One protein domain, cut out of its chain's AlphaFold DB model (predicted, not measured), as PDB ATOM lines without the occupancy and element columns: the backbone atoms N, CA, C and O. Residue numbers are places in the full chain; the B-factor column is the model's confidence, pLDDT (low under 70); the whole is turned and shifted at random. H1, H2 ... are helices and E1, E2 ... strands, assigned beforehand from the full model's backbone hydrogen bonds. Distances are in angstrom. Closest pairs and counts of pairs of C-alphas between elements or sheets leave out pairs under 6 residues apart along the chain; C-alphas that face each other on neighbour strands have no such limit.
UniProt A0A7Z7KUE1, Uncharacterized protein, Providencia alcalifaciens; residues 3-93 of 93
ATOM      1  N   GLU A   3       5.258 -35.547 -39.551       90.00
ATOM      2  CA  GLU A   3       5.355 -36.999 -39.770       90.00
ATOM      3  C   GLU A   3       5.617 -37.290 -41.255       90.00
ATOM      4  O   GLU A   3       4.955 -36.738 -42.133       90.00
ATOM      5  N   ILE A   4       6.595 -38.150 -41.538       89.44
ATOM      6  CA  ILE A   4       6.992 -38.551 -42.889       89.44
ATOM      7  C   ILE A   4       6.521 -39.989 -43.136       89.44
ATOM      8  O   ILE A   4       6.771 -40.858 -42.292       89.44
ATOM      9  N   PRO A   5       5.899 -40.283 -44.295       85.00
ATOM     10  CA  PRO A   5       5.538 -41.645 -44.661       85.00
ATOM     11  C   PRO A   5       6.743 -42.589 -44.616       85.00
ATOM     12  O   PRO A   5       7.784 -42.320 -45.214       85.00
ATOM     13  N   ASN A   6       6.584 -43.731 -43.953       85.00
ATOM     14  CA  ASN A   6       7.600 -44.772 -43.883       85.00
ATOM     15  C   ASN A   6       6.986 -46.128 -44.237       85.00
ATOM     16  O   ASN A   6       5.908 -46.470 -43.760       85.00
ATOM     17  N   LYS A   7       7.692 -46.920 -45.051       79.69
ATOM     18  CA  LYS A   7       7.314 -48.316 -45.333       79.69
ATOM     19  C   LYS A   7       7.707 -49.267 -44.196       79.69
ATOM     20  O   LYS A   7       7.207 -50.385 -44.137       79.69
ATOM     21  N   GLY A   8       8.636 -48.849 -43.333       80.94
ATOM     22  CA  GLY A   8       9.049 -49.595 -42.148       80.94
ATOM     23  C   GLY A   8       8.111 -49.407 -40.951       80.94
ATOM     24  O   GLY A   8       7.168 -48.626 -40.978       80.94
ATOM     25  N   ASN A   9       8.417 -50.100 -39.854       84.06
ATOM     26  CA  ASN A   9       7.586 -50.108 -38.642       84.06
ATOM     27  C   ASN A   9       7.786 -48.894 -37.717       84.06
ATOM     28  O   ASN A   9       7.104 -48.792 -36.697       84.06
ATOM     29  N   ALA A  10       8.742 -48.017 -38.037       90.00
ATOM     30  CA  ALA A  10       9.057 -46.836 -37.242       90.00
ATOM     31  C   ALA A  10       8.254 -45.628 -37.728       90.00
ATOM     32  O   ALA A  10       8.201 -45.377 -38.935       90.00
ATOM     33  N   LYS A  11       7.711 -44.838 -36.801       92.69
ATOM     34  CA  LYS A  11       7.223 -43.496 -37.143       92.69
ATOM     35  C   LYS A  11       8.421 -42.578 -37.360       92.69
ATOM     36  O   LYS A  11       9.358 -42.614 -36.560       92.69
ATOM     37  N   ILE A  12       8.406 -41.788 -38.431       94.88
ATOM     38  CA  ILE A  12       9.495 -40.867 -38.775       94.88
ATOM     39  C   ILE A  12       8.969 -39.441 -38.698       94.88
ATOM     40  O   ILE A  12       7.937 -39.132 -39.283       94.88
ATOM     41  N   PHE A  13       9.700 -38.574 -38.012       95.69
ATOM     42  CA  PHE A  13       9.408 -37.157 -37.877       95.69
ATOM     43  C   PHE A  13      10.592 -36.311 -38.352       95.69
ATOM     44  O   PHE A  13      11.739 -36.752 -38.303       95.69
ATOM     45  N   SER A  14      10.327 -35.086 -38.797       94.81
ATOM     46  CA  SER A  14      11.351 -34.100 -39.171       94.81
ATOM     47  C   SER A  14      11.046 -32.710 -38.609       94.81
ATOM     48  O   SER A  14       9.925 -32.442 -38.153       94.81
ATOM     49  N   GLY A  15      12.061 -31.837 -38.639       94.62
ATOM     50  CA  GLY A  15      11.959 -30.449 -38.184       94.62
ATOM     51  C   GLY A  15      11.774 -30.328 -36.672       94.62
ATOM     52  O   GLY A  15      10.947 -29.539 -36.228       94.62
ATOM     53  N   VAL A  16      12.474 -31.168 -35.905       96.38
ATOM     54  CA  VAL A  16      12.478 -31.156 -34.436       96.38
ATOM     55  C   VAL A  16      13.920 -30.966 -33.980       96.38
ATOM     56  O   VAL A  16      14.807 -31.667 -34.470       96.38
ATOM     57  N   SER A  17      14.157 -30.009 -33.087       97.00
ATOM     58  CA  SER A  17      15.488 -29.743 -32.531       97.00
ATOM     59  C   SER A  17      15.962 -30.874 -31.615       97.00
ATOM     60  O   SER A  17      15.171 -31.667 -31.100       97.00
ATOM     61  N   GLU A  18      17.273 -30.956 -31.386       97.25
ATOM     62  CA  GLU A  18      17.846 -31.946 -30.469       97.25
ATOM     63  C   GLU A  18      17.341 -31.748 -29.031       97.25
ATOM     64  O   GLU A  18      17.059 -32.723 -28.328       97.25
ATOM     65  N   GLU A  19      17.188 -30.495 -28.609       97.56
ATOM     66  CA  GLU A  19      16.652 -30.109 -27.309       97.56
ATOM     67  C   GLU A  19      15.215 -30.616 -27.130       97.56
ATOM     68  O   GLU A  19      14.916 -31.257 -26.122       97.56
ATOM     69  N   GLU A  20      14.351 -30.413 -28.129       98.00
ATOM     70  CA  GLU A  20      12.970 -30.915 -28.114       98.00
ATOM     71  C   GLU A  20      12.917 -32.448 -28.091       98.00
ATOM     72  O   GLU A  20      12.103 -33.021 -27.370       98.00
ATOM     73  N   ILE A  21      13.798 -33.135 -28.826       98.44
ATOM     74  CA  ILE A  21      13.862 -34.608 -28.829       98.44
ATOM     75  C   ILE A  21      14.238 -35.140 -27.439       98.44
ATOM     76  O   ILE A  21      13.623 -36.090 -26.946       98.44
ATOM     77  N   LYS A  22      15.247 -34.540 -26.797       98.31
ATOM     78  CA  LYS A  22      15.676 -34.915 -25.441       98.31
ATOM     79  C   LYS A  22      14.584 -34.634 -24.416       98.31
ATOM     80  O   LYS A  22      14.309 -35.502 -23.589       98.31
ATOM     81  N   GLN A  23      13.945 -33.467 -24.494       98.12
ATOM     82  CA  GLN A  23      12.834 -33.098 -23.621       98.12
ATOM     83  C   GLN A  23      11.664 -34.078 -23.774       98.12
ATOM     84  O   GLN A  23      11.189 -34.633 -22.784       98.12
ATOM     85  N   TYR A  24      11.278 -34.391 -25.014       97.81
ATOM     86  CA  TYR A  24      10.229 -35.364 -25.300       97.81
ATOM     87  C   TYR A  24      10.549 -36.753 -24.730       97.81
ATOM     88  O   TYR A  24       9.670 -37.418 -24.191       97.81
ATOM     89  N   PHE A  25      11.807 -37.203 -24.793       97.94
ATOM     90  CA  PHE A  25      12.206 -38.484 -24.205       97.94
ATOM     91  C   PHE A  25      12.060 -38.512 -22.674       97.94
ATOM     92  O   PHE A  25      11.625 -39.522 -22.114       97.94
ATOM     93  N   VAL A  26      12.397 -37.414 -21.994       97.69
ATOM     94  CA  VAL A  26      12.219 -37.273 -20.538       97.69
ATOM     95  C   VAL A  26      10.735 -37.324 -20.169       97.69
ATOM     96  O   VAL A  26      10.354 -38.095 -19.287       97.69
ATOM     97  N   GLU A  27       9.893 -36.584 -20.891       96.62
ATOM     98  CA  GLU A  27       8.439 -36.569 -20.695       96.62
ATOM     99  C   GLU A  27       7.804 -37.938 -20.959       96.62
ATOM    100  O   GLU A  27       7.059 -38.449 -20.123       96.62
ATOM    101  N   LEU A  28       8.158 -38.576 -22.081       94.56
ATOM    102  CA  LEU A  28       7.654 -39.895 -22.478       94.56
ATOM    103  C   LEU A  28       7.933 -40.970 -21.421       94.56
ATOM    104  O   LEU A  28       7.153 -41.907 -21.258       94.56
ATOM    105  N   THR A  29       9.060 -40.856 -20.724       94.38
ATOM    106  CA  THR A  29       9.504 -41.835 -19.725       94.38
ATOM    107  C   THR A  29       9.130 -41.454 -18.294       94.38
ATOM    108  O   THR A  29       9.426 -42.215 -17.372       94.38
ATOM    109  N   GLY A  30       8.480 -40.300 -18.090       93.69
ATOM    110  CA  GLY A  30       8.115 -39.789 -16.766       93.69
ATOM    111  C   GLY A  30       9.322 -39.494 -15.869       93.69
ATOM    112  O   GLY A  30       9.202 -39.525 -14.643       93.69
ATOM    113  N   ASN A  31      10.498 -39.261 -16.457       93.94
ATOM    114  CA  ASN A  31      11.713 -38.978 -15.702       93.94
ATOM    115  C   ASN A  31      11.807 -37.478 -15.375       93.94
ATOM    116  O   ASN A  31      11.175 -36.645 -16.015       93.94
ATOM    117  N   LYS A  32      12.603 -37.114 -14.365       94.38
ATOM    118  CA  LYS A  32      12.815 -35.707 -13.980       94.38
ATOM    119  C   LYS A  32      13.842 -35.001 -14.860       94.38
ATOM    120  O   LYS A  32      13.817 -33.781 -14.970       94.38
ATOM    121  N   ALA A  33      14.772 -35.762 -15.424       95.81
ATOM    122  CA  ALA A  33      15.857 -35.257 -16.248       95.81
ATOM    123  C   ALA A  33      16.344 -36.343 -17.211       95.81
ATOM    124  O   ALA A  33      16.048 -37.532 -17.045       95.81
ATOM    125  N   LEU A  34      17.118 -35.922 -18.211       97.12
ATOM    126  CA  LEU A  34      17.806 -36.833 -19.117       97.12
ATOM    127  C   LEU A  34      18.841 -37.651 -18.317       97.12
ATOM    128  O   LEU A  34      19.568 -37.062 -17.513       97.12
ATOM    129  N   PRO A  35      18.914 -38.985 -18.485       96.94
ATOM    130  CA  PRO A  35      19.884 -39.796 -17.758       96.94
ATOM    131  C   PRO A  35      21.307 -39.517 -18.257       96.94
ATOM    132  O   PRO A  35      21.508 -38.858 -19.279       96.94
ATOM    133  N   GLU A  36      22.306 -40.062 -17.565       97.38
ATOM    134  CA  GLU A  36      23.689 -39.982 -18.033       97.38
ATOM    135  C   GLU A  36      23.850 -40.598 -19.427       97.38
ATOM    136  O   GLU A  36      23.287 -41.650 -19.753       97.38
ATOM    137  N   VAL A  37      24.642 -39.917 -20.255       97.94
ATOM    138  CA  VAL A  37      24.963 -40.383 -21.598       97.94
ATOM    139  C   VAL A  37      25.978 -41.515 -21.536       97.94
ATOM    140  O   VAL A  37      26.994 -41.435 -20.846       97.94
ATOM    141  N   ARG A  38      25.745 -42.559 -22.327       98.31
ATOM    142  CA  ARG A  38      26.736 -43.596 -22.600       98.31
ATOM    143  C   ARG A  38      27.203 -43.488 -24.043       98.31
ATOM    144  O   ARG A  38      26.397 -43.513 -24.970       98.31
ATOM    145  N   VAL A  39      28.514 -43.437 -24.239       98.12
ATOM    146  CA  VAL A  39      29.115 -43.468 -25.576       98.12
ATOM    147  C   VAL A  39      29.182 -44.915 -26.068       98.12
ATOM    148  O   VAL A  39      29.621 -45.815 -25.352       98.12
ATOM    149  N   VAL A  40      28.745 -45.147 -27.302       96.62
ATOM    150  CA  VAL A  40      28.901 -46.403 -28.038       96.62
ATOM    151  C   VAL A  40      30.000 -46.195 -29.084       96.62
ATOM    152  O   VAL A  40      29.755 -45.514 -30.088       96.62
ATOM    153  N   PRO A  41      31.206 -46.761 -28.879       96.69
ATOM    154  CA  PRO A  41      32.332 -46.578 -29.789       96.69
ATOM    155  C   PRO A  41      31.967 -46.900 -31.242       96.69
ATOM    156  O   PRO A  41      31.348 -47.925 -31.529       96.69
ATOM    157  N   GLY A  42      32.323 -45.994 -32.154       95.50
ATOM    158  CA  GLY A  42      32.051 -46.132 -33.588       95.50
ATOM    159  C   GLY A  42      30.581 -45.982 -34.005       95.50
ATOM    160  O   GLY A  42      30.281 -46.184 -35.179       95.50
ATOM    161  N   LYS A  43      29.661 -45.638 -33.086       94.38
ATOM    162  CA  LYS A  43      28.238 -45.422 -33.406       94.38
ATOM    163  C   LYS A  43      27.717 -44.053 -32.985       94.38
ATOM    164  O   LYS A  43      27.220 -43.327 -33.838       94.38
ATOM    165  N   GLY A  44      27.807 -43.721 -31.700       96.50
ATOM    166  CA  GLY A  44      27.210 -42.501 -31.159       96.50
ATOM    167  C   GLY A  44      26.822 -42.635 -29.692       96.50
ATOM    168  O   GLY A  44      27.342 -43.492 -28.980       96.50
ATOM    169  N   ASN A  45      25.904 -41.798 -29.241       98.31
ATOM    170  CA  ASN A  45      25.465 -41.689 -27.858       98.31
ATOM    171  C   ASN A  45      24.133 -42.404 -27.614       98.31
ATOM    172  O   ASN A  45      23.258 -42.457 -28.483       98.31
ATOM    173  N   ILE A  46      23.965 -42.932 -26.402       98.50
ATOM    174  CA  ILE A  46      22.713 -43.522 -25.930       98.50
ATOM    175  C   ILE A  46      22.396 -43.084 -24.501       98.50
ATOM    176  O   ILE A  46      23.250 -43.119 -23.618       98.50
ATOM    177  N   TYR A  47      21.139 -42.724 -24.290       98.50
ATOM    178  CA  TYR A  47      20.528 -42.405 -23.009       98.50
ATOM    179  C   TYR A  47      19.534 -43.521 -22.690       98.50
ATOM    180  O   TYR A  47      18.616 -43.761 -23.475       98.50
ATOM    181  N   THR A  48      19.713 -44.231 -21.578       98.25
ATOM    182  CA  THR A  48      18.890 -45.404 -21.240       98.25
ATOM    183  C   THR A  48      18.122 -45.174 -19.947       98.25
ATOM    184  O   THR A  48      18.715 -44.848 -18.921       98.25
ATOM    185  N   ILE A  49      16.814 -45.432 -19.976       97.25
ATOM    186  CA  ILE A  49      15.949 -45.457 -18.792       97.25
ATOM    187  C   ILE A  49      15.398 -46.870 -18.638       97.25
ATOM    188  O   ILE A  49      14.734 -47.395 -19.533       97.25
ATOM    189  N   LYS A  50      15.690 -47.504 -17.500       94.31
ATOM    190  CA  LYS A  50      15.196 -48.845 -17.177       94.31
ATOM    191  C   LYS A  50      13.873 -48.745 -16.428       94.31
ATOM    192  O   LYS A  50      13.781 -48.044 -15.427       94.31
ATOM    193  N   THR A  51      12.883 -49.495 -16.889       87.50
ATOM    194  CA  THR A  51      11.582 -49.663 -16.231       87.50
ATOM    195  C   THR A  51      11.326 -51.153 -15.985       87.50
ATOM    196  O   THR A  51      11.984 -51.991 -16.616       87.50
ATOM    197  N   PRO A  52      10.355 -51.525 -15.131       88.06
ATOM    198  CA  PRO A  52       9.942 -52.922 -14.980       88.06
ATOM    199  C   PRO A  52       9.509 -53.580 -16.301       88.06
ATOM    200  O   PRO A  52       9.708 -54.775 -16.492       88.06
ATOM    201  N   ASN A  53       8.988 -52.785 -17.241       82.38
ATOM    202  CA  ASN A  53       8.470 -53.248 -18.532       82.38
ATOM    203  C   ASN A  53       9.540 -53.275 -19.638       82.38
ATOM    204  O   ASN A  53       9.245 -53.577 -20.792       82.38
ATOM    205  N   GLY A  54      10.796 -52.961 -19.308       91.75
ATOM    206  CA  GLY A  54      11.909 -52.922 -20.251       91.75
ATOM    207  C   GLY A  54      12.635 -51.581 -20.259       91.75
ATOM    208  O   GLY A  54      12.374 -50.690 -19.451       91.75
ATOM    209  N   SER A  55      13.598 -51.448 -21.167       95.75
ATOM    210  CA  SER A  55      14.401 -50.228 -21.290       95.75
ATOM    211  C   SER A  55      13.894 -49.355 -22.428       95.75
ATOM    212  O   SER A  55      13.743 -49.837 -23.549       95.75
ATOM    213  N   PHE A  56      13.697 -48.075 -22.133       97.94
ATOM    214  CA  PHE A  56      13.596 -47.032 -23.141       97.94
ATOM    215  C   PHE A  56      14.999 -46.538 -23.466       97.94
ATOM    216  O   PHE A  56      15.816 -46.347 -22.560       97.94
ATOM    217  N   ASN A  57      15.278 -46.306 -24.744       98.31
ATOM    218  CA  ASN A  57      16.551 -45.737 -25.169       98.31
ATOM    219  C   ASN A  57      16.315 -44.544 -26.081       98.31
ATOM    220  O   ASN A  57      15.546 -44.658 -27.025       98.31
ATOM    221  N   LEU A  58      17.039 -43.454 -25.856       98.62
ATOM    222  CA  LEU A  58      17.230 -42.399 -26.841       98.62
ATOM    223  C   LEU A  58      18.642 -42.525 -27.407       98.62
ATOM    224  O   LEU A  58      19.619 -42.508 -26.661       98.62
ATOM    225  N   ARG A  59      18.751 -42.664 -28.725       98.44
ATOM    226  CA  ARG A  59      20.010 -42.821 -29.461       98.44
ATOM    227  C   ARG A  59      20.178 -41.677 -30.441       98.44
ATOM    228  O   ARG A  59      19.229 -41.357 -31.151       98.44
ATOM    229  N   ASP A  60      21.384 -41.137 -30.572       97.75
ATOM    230  CA  ASP A  60      21.698 -40.137 -31.608       97.75
ATOM    231  C   ASP A  60      22.016 -40.765 -32.980       97.75
ATOM    232  O   ASP A  60      22.541 -40.102 -33.877       97.75
ATOM    233  N   PHE A  61      21.682 -42.043 -33.164       97.06
ATOM    234  CA  PHE A  61      21.893 -42.793 -34.393       97.06
ATOM    235  C   PHE A  61      20.740 -43.762 -34.672       97.06
ATOM    236  O   PHE A  61      20.090 -44.288 -33.765       97.06
ATOM    237  N   SER A  62      20.548 -44.071 -35.956       95.19
ATOM    238  CA  SER A  62      19.632 -45.108 -36.436       95.19
ATOM    239  C   SER A  62      20.437 -46.313 -36.922       95.19
ATOM    240  O   SER A  62      21.398 -46.158 -37.674       95.19
ATOM    241  N   ASN A  63      20.038 -47.527 -36.524       92.75
ATOM    242  CA  ASN A  63      20.640 -48.753 -37.073       92.75
ATOM    243  C   ASN A  63      20.207 -48.992 -38.531       92.75
ATOM    244  O   ASN A  63      20.911 -49.670 -39.269       92.75
ATOM    245  N   SER A  64      19.080 -48.404 -38.939       91.56
ATOM    246  CA  SER A  64      18.520 -48.441 -40.292       91.56
ATOM    247  C   SER A  64      18.687 -47.093 -40.999       91.56
ATOM    248  O   SER A  64      17.772 -46.564 -41.635       91.56
ATOM    249  N   ALA A  65      19.855 -46.464 -40.827       91.31
ATOM    250  CA  ALA A  65      20.123 -45.154 -41.418       91.31
ATOM    251  C   ALA A  65      20.182 -45.184 -42.954       91.31
ATOM    252  O   ALA A  65      20.012 -44.144 -43.584       91.31
ATOM    253  N   ARG A  66      20.406 -46.356 -43.566       89.62
ATOM    254  CA  ARG A  66      20.376 -46.515 -45.029       89.62
ATOM    255  C   ARG A  66      18.954 -46.441 -45.580       89.62
ATOM    256  O   ARG A  66      18.760 -45.959 -46.686       89.62
ATOM    257  N   GLU A  67      17.979 -46.895 -44.803       88.94
ATOM    258  CA  GLU A  67      16.567 -46.960 -45.178       88.94
ATOM    259  C   GLU A  67      15.805 -45.702 -44.752       88.94
ATOM    260  O   GLU A  67      14.911 -45.248 -45.456       88.94
ATOM    261  N   THR A  68      16.149 -45.157 -43.582       86.06
ATOM    262  CA  THR A  68      15.402 -44.065 -42.933       86.06
ATOM    263  C   THR A  68      16.166 -42.748 -42.864       86.06
ATOM    264  O   THR A  68      15.586 -41.743 -42.482       86.06
ATOM    265  N   GLY A  69      17.449 -42.724 -43.237       90.62
ATOM    266  CA  GLY A  69      18.327 -41.570 -43.044       90.62
ATOM    267  C   GLY A  69      18.948 -41.503 -41.644       90.62
ATOM    268  O   GLY A  69      18.648 -42.294 -40.743       90.62
ATOM    269  N   LYS A  70      19.864 -40.548 -41.450       94.56
ATOM    270  CA  LYS A  70      20.442 -40.275 -40.127       94.56
ATOM    271  C   LYS A  70      19.349 -39.696 -39.233       94.56
ATOM    272  O   LYS A  70      18.749 -38.683 -39.572       94.56
ATOM    273  N   ALA A  71      19.119 -40.330 -38.091       97.00
ATOM    274  CA  ALA A  71      18.052 -39.940 -37.188       97.00
ATOM    275  C   ALA A  71      18.454 -40.147 -35.731       97.00
ATOM    276  O   ALA A  71      19.154 -41.114 -35.409       97.00
ATOM    277  N   TRP A  72      17.946 -39.282 -34.858       98.38
ATOM    278  CA  TRP A  72      17.736 -39.648 -33.462       98.38
ATOM    279  C   TRP A  72      16.645 -40.722 -33.398       98.38
ATOM    280  O   TRP A  72      15.673 -40.660 -34.148       98.38
ATOM    281  N   THR A  73      16.804 -41.730 -32.545       98.19
ATOM    282  CA  THR A  73      15.853 -42.843 -32.422       98.19
ATOM    283  C   THR A  73      15.475 -43.066 -30.963       98.19
ATOM    284  O   THR A  73      16.360 -43.222 -30.123       98.19
ATOM    285  N   ILE A  74      14.174 -43.111 -30.678       98.25
ATOM    286  CA  ILE A  74      13.626 -43.573 -29.402       98.25
ATOM    287  C   ILE A  74      13.164 -45.018 -29.568       98.25
ATOM    288  O   ILE A  74      12.291 -45.296 -30.391       98.25
ATOM    289  N   ASP A  75      13.719 -45.916 -28.759       97.38
ATOM    290  CA  ASP A  75      13.266 -47.297 -28.624       97.38
ATOM    291  C   ASP A  75      12.254 -47.393 -27.480       97.38
ATOM    292  O   ASP A  75      12.569 -47.054 -26.336       97.38
ATOM    293  N   ILE A  76      11.058 -47.887 -27.788       96.44
ATOM    294  CA  ILE A  76       9.983 -48.152 -26.831       96.44
ATOM    295  C   ILE A  76       9.882 -49.672 -26.641       96.44
ATOM    296  O   ILE A  76       9.735 -50.399 -27.634       96.44
ATOM    297  N   PRO A  77       9.949 -50.188 -25.399       95.38
ATOM    298  CA  PRO A  77       9.849 -51.619 -25.158       95.38
ATOM    299  C   PRO A  77       8.452 -52.164 -25.503       95.38
ATOM    300  O   PRO A  77       7.449 -51.446 -25.505       95.38
ATOM    301  N   ARG A  78       8.394 -53.470 -25.797       93.69
ATOM    302  CA  ARG A  78       7.132 -54.216 -25.960       93.69
ATOM    303  C   ARG A  78       6.234 -54.065 -24.729       93.69
ATOM    304  O   ARG A  78       6.727 -53.867 -23.624       93.69
ATOM    305  N   GLY A  79       4.927 -54.189 -24.924       90.62
ATOM    306  CA  GLY A  79       3.922 -54.032 -23.871       90.62
ATOM    307  C   GLY A  79       3.620 -52.579 -23.492       90.62
ATOM    308  O   GLY A  79       2.775 -52.356 -22.636       90.62
ATOM    309  N   ILE A  80       4.285 -51.594 -24.114       90.94
ATOM    310  CA  ILE A  80       3.962 -50.169 -23.939       90.94
ATOM    311  C   ILE A  80       3.113 -49.658 -25.106       90.94
ATOM    312  O   ILE A  80       1.981 -49.238 -24.909       90.94
ATOM    313  N   ALA A  81       3.661 -49.688 -26.326       89.62
ATOM    314  CA  ALA A  81       2.965 -49.212 -27.527       89.62
ATOM    315  C   ALA A  81       2.393 -50.351 -28.391       89.62
ATOM    316  O   ALA A  81       1.432 -50.146 -29.128       89.62
ATOM    317  N   LYS A  82       3.002 -51.542 -28.328       90.12
ATOM    318  CA  LYS A  82       2.540 -52.782 -28.971       90.12
ATOM    319  C   LYS A  82       2.828 -53.959 -28.049       90.12
ATOM    320  O   LYS A  82       3.934 -54.049 -27.518       90.12
ATOM    321  N   ASP A  83       1.884 -54.884 -27.916       89.62
ATOM    322  CA  ASP A  83       1.972 -55.988 -26.949       89.62
ATOM    323  C   ASP A  83       3.182 -56.900 -27.183       89.62
ATOM    324  O   ASP A  83       3.899 -57.265 -26.252       89.62
ATOM    325  N   THR A  84       3.450 -57.241 -28.443       90.38
ATOM    326  CA  THR A  84       4.400 -58.307 -28.802       90.38
ATOM    327  C   THR A  84       5.688 -57.813 -29.455       90.38
ATOM    328  O   THR A  84       6.581 -58.621 -29.711       90.38
ATOM    329  N   ALA A  85       5.832 -56.509 -29.705       90.69
ATOM    330  CA  ALA A  85       6.977 -55.961 -30.429       90.69
ATOM    331  C   ALA A  85       7.426 -54.603 -29.867       90.69
ATOM    332  O   ALA A  85       6.581 -53.805 -29.462       90.69
ATOM    333  N   PRO A  86       8.739 -54.305 -29.870       92.12
ATOM    334  CA  PRO A  86       9.209 -52.950 -29.624       92.12
ATOM    335  C   PRO A  86       8.765 -52.015 -30.755       92.12
ATOM    336  O   PRO A  86       8.521 -52.439 -31.888       92.12
ATOM    337  N   VAL A  87       8.684 -50.728 -30.441       94.19
ATOM    338  CA  VAL A  87       8.362 -49.671 -31.405       94.19
ATOM    339  C   VAL A  87       9.504 -48.668 -31.431       94.19
ATOM    340  O   VAL A  87      10.085 -48.365 -30.394       94.19
ATOM    341  N   GLU A  88       9.815 -48.145 -32.613       96.00
ATOM    342  CA  GLU A  88      10.774 -47.054 -32.771       96.00
ATOM    343  C   GLU A  88      10.058 -45.766 -33.202       96.00
ATOM    344  O   GLU A  88       9.173 -45.784 -34.067       96.00
ATOM    345  N   ILE A  89      10.501 -44.643 -32.644       96.56
ATOM    346  CA  ILE A  89      10.223 -43.298 -33.156       96.56
ATOM    347  C   ILE A  89      11.544 -42.716 -33.653       96.56
ATOM    348  O   ILE A  89      12.543 -42.763 -32.937       96.56
ATOM    349  N   LYS A  90      11.569 -42.178 -34.871       97.62
ATOM    350  CA  LYS A  90      12.766 -41.588 -35.481       97.62
ATOM    351  C   LYS A  90      12.558 -40.108 -35.760       97.62
ATOM    352  O   LYS A  90      11.504 -39.723 -36.253       97.62
ATOM    353  N   PHE A  91      13.586 -39.309 -35.512       97.75
ATOM    354  CA  PHE A  91      13.627 -37.881 -35.810       97.75
ATOM    355  C   PHE A  91      14.803 -37.622 -36.746       97.75
ATOM    356  O   PHE A  91      15.955 -37.812 -36.345       97.75
ATOM    357  N   LEU A  92      14.518 -37.269 -37.999       95.69
ATOM    358  CA  LEU A  92      15.548 -37.003 -39.002       95.69
ATOM    359  C   LEU A  92      16.420 -35.823 -38.574       95.69
ATOM    360  O   LEU A  92      15.900 -34.826 -38.072       95.69
ATOM    361  N   LYS A  93      17.730 -35.979 -38.775       90.81
ATOM    362  CA  LYS A  93      18.722 -34.919 -38.580       90.81
ATOM    363  C   LYS A  93      18.793 -33.993 -39.786       90.81
ATOM    364  O   LYS A  93      18.618 -34.504 -40.916       90.81
TER     365      LYS A  93
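What this domain is: This is residues 3 to 93 of the 93 residues of an uncharacterized protein of Providencia alcalifaciens (UniProt A0A7Z7KUE1). One strongly twisted sheet of six strands makes a wall, and the helix H1 covers one face of it, running along E4 and E5. The short helix H2 only grazes the sheet. The printed part has 91 residues, with two named helices and six named strands in the order E1 H1 E2 E3 E4 H2 E5 E6. The sheet runs E1, E6, E5, E4, E3, E2 and is mixed, and the class is mixed, helices and strands. The whole is compact and rounded, with a radius of gyration of the C-alphas of 12.6 A and spans of 31 by 29 by 25 A.

How they stand to each other: Start at residues 3 to 4, which pair antiparallel with residues 12 to 13 of the edge strand E1, residues 11 to 14. E1 is parallel to E6, residues 87 to 92, at 17 degrees, with N 13 and O 90 within hydrogen-bond range at 2.8 A. Next comes H1, residues 18 to 28, on one face of the sheet, in two layers, one of helix and one of strands. It lies over E5, residues 71 to 76, and E4, residues 54 to 59, at a height over the sheet of 9.3 A. It runs along the strands, at 3 degrees to E4 on the local plane; the closest C-alphas of the two are those of Phe 25 and Leu 58, 6.9 A apart. Then E2, residues 37 to 40, E3, residues 44 to 51, and E4 form a meander, each strand the antiparallel neighbour of the one before. Look for N 38 and O 46 at 2.9 A in the hairpin E2 and E3, and N 47 and O 58 at 2.8 A in the hairpin E3 and E4. H2, residues 65 to 68, only grazes the sheet and is apart from H1. E5 is antiparallel to E4 at 174 degrees, with N 59 and O 73 at 2.8 A, and forms a hairpin with E6, with N 74 and O 89 at 2.8 A. In H1 every O i to N i+4 pair is within hydrogen-bond range; H2 is too short for one.

Where its parts are: Find C-alpha 11 at (7.223, -43.496, -37.143), where E1 begins. H1 runs 15.2 A from C-alpha 18 at (17.846, -31.946, -30.469). E3 spans 22.8 A, E4 15.9 A and E5 15.5 A. E6 runs 16.4 A and ends at C-alpha 92, at (15.548, -37.003, -39.002).

The domain as a whole: The C-alphas of Lys 7 and Lys 32 are the two farthest apart, at 34.2 A. The printed part has no cut, and no link is long. The mean pLDDT of the printed part is 94.1, and no printed residue is under 70.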